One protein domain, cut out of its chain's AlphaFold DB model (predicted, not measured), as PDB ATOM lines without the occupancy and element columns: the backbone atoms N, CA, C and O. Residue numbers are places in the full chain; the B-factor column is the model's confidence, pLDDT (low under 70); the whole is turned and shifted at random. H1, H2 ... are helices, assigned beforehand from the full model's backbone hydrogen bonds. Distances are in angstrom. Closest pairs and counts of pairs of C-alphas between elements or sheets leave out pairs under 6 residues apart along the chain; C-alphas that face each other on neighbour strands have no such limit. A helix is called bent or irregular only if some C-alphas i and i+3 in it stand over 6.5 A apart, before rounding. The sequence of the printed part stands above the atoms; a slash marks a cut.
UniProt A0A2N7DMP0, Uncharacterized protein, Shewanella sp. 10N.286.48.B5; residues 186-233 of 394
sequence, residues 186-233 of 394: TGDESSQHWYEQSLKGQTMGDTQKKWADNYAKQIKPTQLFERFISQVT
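AT A GLANCE: This is residues 186 to 233 of the 394 residues of an uncharacterized protein of Shewanella sp. 10N.286.48.B5 (UniProt A0A2N7DMP0). One long, bent helix, H2, makes the long axis, and a short helix, H1, packs crosswise on its first arm, H2a. The second arm, H2b, sticks out free beyond this small body. The printed part has 48 residues with two named helices, H1 then H2, and no named strand; the class is all helix. The whole is loose, with a radius of gyration of the C-alphas of 12.9 A, and spans 44 by 22 by 12 A.

IN THESE COORDINATES: H2, residues 206 to 229, was assigned as one helix by its hydrogen bonds but is bent: C-alphas 217 and 220 are 6.7 A apart. Arm H2a, residues 206 to 217, is 16.6 A long and begins at C-alpha 206 (15.110, -25.521, -19.493). Arm H2b, residues 220 to 229, is 14.4 A long and ends at C-alpha 229 (18.932, -26.583, -54.250). H1, residues 192 to 199, measures 10.7 A.

HOW THE PARTS SIT: H2a and H2b stand at a shallow tilt of 32 degrees, only just short of steep. H1 and H2a touch, about perpendicular at 82 degrees; their closest C-alphas, of Tyr 195 and Ala 212, are 4.0 A apart. H1 and H2b are apart. In H1, H2a and H2b every O i to N i+4 pair is within hydrogen-bond range.

THE WHOLE: The C-alphas of Thr 203 and Thr 233, the two farthest apart, are 44.2 A apart. Residues 220 to 233, of which 220 to 229 belong to H2, stand free. The printed part has no cut, and the link from H1 to H2 is short. Residues 186 to 189 have pLDDT under 70.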
ATOM      1  N   THR A 186      19.572 -18.465 -35.631       58.88
ATOM      2  CA  THR A 186      20.878 -18.652 -34.980       58.88
ATOM      3  C   THR A 186      21.068 -20.126 -34.601       58.88
ATOM      4  O   THR A 186      20.334 -20.651 -33.762       58.88
ATOM      5  N   GLY A 187      22.043 -20.797 -35.223       57.31
ATOM      6  CA  GLY A 187      22.365 -22.209 -34.968       57.31
ATOM      7  C   GLY A 187      23.065 -22.465 -33.630       57.31
ATOM      8  O   GLY A 187      23.139 -23.612 -33.182       57.31
ATOM      9  N   ASP A 188      23.548 -21.406 -32.975       60.44
ATOM     10  CA  ASP A 188      24.089 -21.498 -31.628       60.44
ATOM     11  C   ASP A 188      23.003 -22.032 -30.696       60.44
ATOM     12  O   ASP A 188      21.868 -21.554 -30.678       60.44
ATOM     13  N   GLU A 189      23.349 -23.066 -29.930       68.38
ATOM     14  CA  GLU A 189      22.416 -23.714 -29.016       68.38
ATOM     15  C   GLU A 189      21.247 -24.444 -29.722       68.38
ATOM     16  O   GLU A 189      20.130 -24.424 -29.210       68.38
ATOM     17  N   SER A 190      21.455 -25.108 -30.870       76.62
ATOM     18  CA  SER A 190      20.482 -26.050 -31.466       76.62
ATOM     19  C   SER A 190      20.918 -27.519 -31.292       76.62
ATOM     20  O   SER A 190      22.106 -27.845 -31.294       76.62
ATOM     21  N   SER A 191      19.975 -28.448 -31.062       80.25
ATOM     22  CA  SER A 191      20.307 -29.875 -30.900       80.25
ATOM     23  C   SER A 191      19.225 -30.829 -31.407       80.25
ATOM     24  O   SER A 191      18.162 -30.971 -30.794       80.25
ATOM     25  N   GLN A 192      19.560 -31.586 -32.459       86.31
ATOM     26  CA  GLN A 192      18.723 -32.674 -32.980       86.31
ATOM     27  C   GLN A 192      18.383 -33.698 -31.895       86.31
ATOM     28  O   GLN A 192      17.235 -34.121 -31.777       86.31
ATOM     29  N   HIS A 193      19.367 -34.074 -31.073       88.56
ATOM     30  CA  HIS A 193      19.170 -35.052 -30.008       88.56
ATOM     31  C   HIS A 193      18.048 -34.619 -29.057       88.56
ATOM     32  O   HIS A 193      17.123 -35.389 -28.809       88.56
ATOM     33  N   TRP A 194      18.089 -33.383 -28.547       88.31
ATOM     34  CA  TRP A 194      17.067 -32.899 -27.613       88.31
ATOM     35  C   TRP A 194      15.713 -32.672 -28.277       88.31
ATOM     36  O   TRP A 194      14.693 -32.945 -27.649       88.31
ATOM     37  N   TYR A 195      15.684 -32.279 -29.551       88.44
ATOM     38  CA  TYR A 195      14.449 -32.255 -30.334       88.44
ATOM     39  C   TYR A 195      13.813 -33.648 -30.461       88.44
ATOM     40  O   TYR A 195      12.625 -33.826 -30.208       88.44
ATOM     41  N   GLU A 196      14.592 -34.686 -30.758       90.75
ATOM     42  CA  GLU A 196      14.068 -36.053 -30.816       90.75
ATOM     43  C   GLU A 196      13.614 -36.577 -29.446       90.75
ATOM     44  O   GLU A 196      12.634 -37.323 -29.369       90.75
ATOM     45  N   GLN A 197      14.297 -36.200 -28.357       89.88
ATOM     46  CA  GLN A 197      13.851 -36.528 -26.997       89.88
ATOM     47  C   GLN A 197      12.569 -35.776 -26.608       89.88
ATOM     48  O   GLN A 197      11.713 -36.345 -25.923       89.88
ATOM     49  N   SER A 198      12.390 -34.537 -27.082       89.69
ATOM     50  CA  SER A 198      11.166 -33.759 -26.863       89.69
ATOM     51  C   SER A 198       9.955 -34.420 -27.525       89.69
ATOM     52  O   SER A 198       8.924 -34.596 -26.876       89.69
ATOM     53  N   LEU A 199      10.107 -34.905 -28.765       90.38
ATOM     54  CA  LEU A 199       9.066 -35.645 -29.490       90.38
ATOM     55  C   LEU A 199       8.672 -36.959 -28.796       90.38
ATOM     56  O   LEU A 199       7.537 -37.415 -28.932       90.38
ATOM     57  N   LYS A 200       9.589 -37.560 -28.028       92.50
ATOM     58  CA  LYS A 200       9.348 -38.772 -27.224       92.50
ATOM     59  C   LYS A 200       8.708 -38.476 -25.861       92.50
ATOM     60  O   LYS A 200       8.446 -39.410 -25.105       92.50
ATOM     61  N   GLY A 201       8.445 -37.206 -25.537       86.62
ATOM     62  CA  GLY A 201       7.805 -36.786 -24.288       86.62
ATOM     63  C   GLY A 201       8.707 -36.888 -23.055       86.62
ATOM     64  O   GLY A 201       8.202 -37.006 -21.939       86.62
ATOM     65  N   GLN A 202      10.033 -36.884 -23.233       87.31
ATOM     66  CA  GLN A 202      10.975 -36.974 -22.119       87.31
ATOM     67  C   GLN A 202      10.986 -35.671 -21.302       87.31
ATOM     68  O   GLN A 202      10.948 -34.571 -21.853       87.31
ATOM     69  N   THR A 203      11.065 -35.779 -19.973       86.12
ATOM     70  CA  THR A 203      11.208 -34.604 -19.104       86.12
ATOM     71  C   THR A 203      12.586 -33.980 -19.301       86.12
ATOM     72  O   THR A 203      13.602 -34.619 -19.034       86.12
ATOM     73  N   MET A 204      12.607 -32.728 -19.749       86.88
ATOM     74  CA  MET A 204      13.821 -31.967 -20.041       86.88
ATOM     75  C   MET A 204      13.945 -30.749 -19.122       86.88
ATOM     76  O   MET A 204      12.936 -30.139 -18.753       86.88
ATOM     77  N   GLY A 205      15.185 -30.385 -18.792       88.31
ATOM     78  CA  GLY A 205      15.514 -29.099 -18.177       88.31
ATOM     79  C   GLY A 205      15.396 -27.941 -19.176       88.31
ATOM     80  O   GLY A 205      15.298 -28.156 -20.384       88.31
ATOM     81  N   ASP A 206      15.423 -26.707 -18.682       88.06
ATOM     82  CA  ASP A 206      15.110 -25.521 -19.493       88.06
ATOM     83  C   ASP A 206      16.106 -25.292 -20.641       88.06
ATOM     84  O   ASP A 206      15.702 -24.984 -21.760       88.06
ATOM     85  N   THR A 207      17.396 -25.561 -20.422       87.94
ATOM     86  CA  THR A 207      18.426 -25.485 -21.473       87.94
ATOM     87  C   THR A 207      18.191 -26.496 -22.600       87.94
ATOM     88  O   THR A 207      18.315 -26.165 -23.772       87.94
ATOM     89  N   GLN A 208      17.795 -27.725 -22.263       88.94
ATOM     90  CA  GLN A 208      17.535 -28.783 -23.247       88.94
ATOM     91  C   GLN A 208      16.292 -28.472 -24.087       88.94
ATOM     92  O   GLN A 208      16.284 -28.729 -25.289       88.94
ATOM     93  N   LYS A 209      15.264 -27.875 -23.467       86.50
ATOM     94  CA  LYS A 209      14.090 -27.361 -24.183       86.50
ATOM     95  C   LYS A 209      14.480 -26.252 -25.151       86.50
ATOM     96  O   LYS A 209      14.138 -26.356 -26.319       86.50
ATOM     97  N   LYS A 210      15.274 -25.271 -24.702       86.69
ATOM     98  CA  LYS A 210      15.784 -24.198 -25.569       86.69
ATOM     99  C   LYS A 210      16.506 -24.770 -26.795       86.69
ATOM    100  O   LYS A 210      16.221 -24.367 -27.918       86.69
ATOM    101  N   TRP A 211      17.358 -25.778 -26.596       88.06
ATOM    102  CA  TRP A 211      18.071 -26.446 -27.688       88.06
ATOM    103  C   TRP A 211      17.168 -27.208 -28.659       88.06
ATOM    104  O   TRP A 211      17.389 -27.178 -29.873       88.06
ATOM    105  N   ALA A 212      16.147 -27.886 -28.133       86.31
ATOM    106  CA  ALA A 212      15.138 -28.571 -28.931       86.31
ATOM    107  C   ALA A 212      14.281 -27.585 -29.744       86.31
ATOM    108  O   ALA A 212      14.017 -27.832 -30.920       86.31
ATOM    109  N   ASP A 213      13.877 -26.469 -29.137       84.88
ATOM    110  CA  ASP A 213      13.044 -25.440 -29.762       84.88
ATOM    111  C   ASP A 213      13.810 -24.691 -30.859       84.88
ATOM    112  O   ASP A 213      13.267 -24.463 -31.942       84.88
ATOM    113  N   ASN A 214      15.087 -24.372 -30.627       83.31
ATOM    114  CA  ASN A 214      15.964 -23.790 -31.644       83.31
ATOM    115  C   ASN A 214      16.132 -24.734 -32.841       83.31
ATOM    116  O   ASN A 214      15.954 -24.321 -33.986       83.31
ATOM    117  N   TYR A 215      16.366 -26.029 -32.593       84.56
ATOM    118  CA  TYR A 215      16.435 -27.020 -33.671       84.56
ATOM    119  C   TYR A 215      15.105 -27.146 -34.432       84.56
ATOM    120  O   TYR A 215      15.096 -27.243 -35.658       84.56
ATOM    121  N   ALA A 216      13.966 -27.098 -33.733       84.31
ATOM    122  CA  ALA A 216      12.645 -27.148 -34.357       84.31
ATOM    123  C   ALA A 216      12.376 -25.950 -35.287       84.31
ATOM    124  O   ALA A 216      11.691 -26.109 -36.301       84.31
ATOM    125  N   LYS A 217      12.912 -24.768 -34.951       81.31
ATOM    126  CA  LYS A 217      12.860 -23.568 -35.802       81.31
ATOM    127  C   LYS A 217      13.752 -23.704 -37.038       81.31
ATOM    128  O   LYS A 217      13.334 -23.286 -38.109       81.31
ATOM    129  N   GLN A 218      14.916 -24.342 -36.905       82.38
ATOM    130  CA  GLN A 218      15.906 -24.490 -37.981       82.38
ATOM    131  C   GLN A 218      15.546 -25.580 -39.000       82.38
ATOM    132  O   GLN A 218      15.664 -25.384 -40.206       82.38
ATOM    133  N   ILE A 219      15.076 -26.742 -38.530       85.44
ATOM    134  CA  ILE A 219      15.006 -27.954 -39.359       85.44
ATOM    135  C   ILE A 219      14.079 -27.820 -40.573       85.44
ATOM    136  O   ILE A 219      14.355 -28.397 -41.622       85.44
ATOM    137  N   LYS A 220      12.979 -27.062 -40.459       85.50
ATOM    138  CA  LYS A 220      12.025 -26.886 -41.565       85.50
ATOM    139  C   LYS A 220      12.585 -25.985 -42.676       85.50
ATOM    140  O   LYS A 220      12.588 -26.460 -43.810       85.50
ATOM    141  N   PRO A 221      13.072 -24.757 -42.395       85.88
ATOM    142  CA  PRO A 221      13.804 -23.958 -43.378       85.88
ATOM    143  C   PRO A 221      14.943 -24.736 -44.039       85.88
ATOM    144  O   PRO A 221      15.025 -24.761 -45.265       85.88
ATOM    145  N   THR A 222      15.754 -25.464 -43.257       87.19
ATOM    146  CA  THR A 222      16.896 -26.220 -43.800       87.19
ATOM    147  C   THR A 222      16.443 -27.282 -44.795       87.19
ATOM    148  O   THR A 222      16.940 -27.323 -45.914       87.19
ATOM    149  N   GLN A 223      15.436 -28.087 -44.445       89.81
ATOM    150  CA  GLN A 223      14.898 -29.107 -45.353       89.81
ATOM    151  C   GLN A 223      14.269 -28.514 -46.620       89.81
ATOM    152  O   GLN A 223      14.357 -29.119 -47.689       89.81
ATOM    153  N   LEU A 224      13.597 -27.362 -46.511       90.31
ATOM    154  CA  LEU A 224      13.017 -26.677 -47.668       90.31
ATOM    155  C   LEU A 224      14.108 -26.177 -48.613       90.31
ATOM    156  O   LEU A 224      14.016 -26.415 -49.816       90.31
ATOM    157  N   PHE A 225      15.153 -25.557 -48.069       91.88
ATOM    158  CA  PHE A 225      16.284 -25.069 -48.844       91.88
ATOM    159  C   PHE A 225      17.081 -26.206 -49.495       91.88
ATOM    160  O   PHE A 225      17.306 -26.175 -50.700       91.88
ATOM    161  N   GLU A 226      17.425 -27.263 -48.752       91.94
ATOM    162  CA  GLU A 226      18.111 -28.451 -49.290       91.94
ATOM    163  C   GLU A 226      17.311 -29.109 -50.424       91.94
ATOM    164  O   GLU A 226      17.847 -29.523 -51.460       91.94
ATOM    165  N   ARG A 227      15.986 -29.186 -50.261       94.06
ATOM    166  CA  ARG A 227      15.098 -29.674 -51.314       94.06
ATOM    167  C   ARG A 227      15.109 -28.755 -52.534       94.06
ATOM    168  O   ARG A 227      15.075 -29.261 -53.650       94.06
ATOM    169  N   PHE A 228      15.123 -27.442 -52.333       95.00
ATOM    170  CA  PHE A 228      15.161 -26.474 -53.422       95.00
ATOM    171  C   PHE A 228      16.464 -26.601 -54.225       95.00
ATOM    172  O   PHE A 228      16.414 -26.863 -55.426       95.00
ATOM    173  N   ILE A 229      17.626 -26.533 -53.567       93.38
ATOM    174  CA  ILE A 229      18.932 -26.583 -54.250       93.38
ATOM    175  C   ILE A 229      19.188 -27.925 -54.953       93.38
ATOM    176  O   ILE A 229      19.899 -27.968 -55.949       93.38
ATOM    177  N   SER A 230      18.577 -29.021 -54.487       92.69
ATOM    178  CA  SER A 230      18.671 -30.331 -55.153       92.69
ATOM    179  C   SER A 230      17.763 -30.481 -56.380       92.69
ATOM    180  O   SER A 230      17.929 -31.431 -57.146       92.69
ATOM    181  N   GLN A 231      16.796 -29.578 -56.573       93.62
ATOM    182  CA  GLN A 231      15.834 -29.599 -57.686       93.62
ATOM    183  C   GLN A 231      16.103 -28.519 -58.734       93.62
ATOM    184  O   GLN A 231      15.552 -28.600 -59.831       93.62
ATOM    185  N   VAL A 232      16.936 -27.534 -58.403       92.94
ATOM    186  CA  VAL A 232      17.192 -26.342 -59.212       92.94
ATOM    187  C   VAL A 232      18.653 -26.304 -59.642       92.94
ATOM    188  O   VAL A 232      19.567 -26.614 -58.878       92.94
ATOM    189  N   THR A 233      18.880 -25.899 -60.885       91.19
ATOM    190  CA  THR A 233      20.208 -25.649 -61.441       91.19
ATOM    191  C   THR A 233      20.394 -24.163 -61.723       91.19
ATOM    192  O   THR A 233      19.428 -23.426 -61.907       91.19
TER     193      THR A 233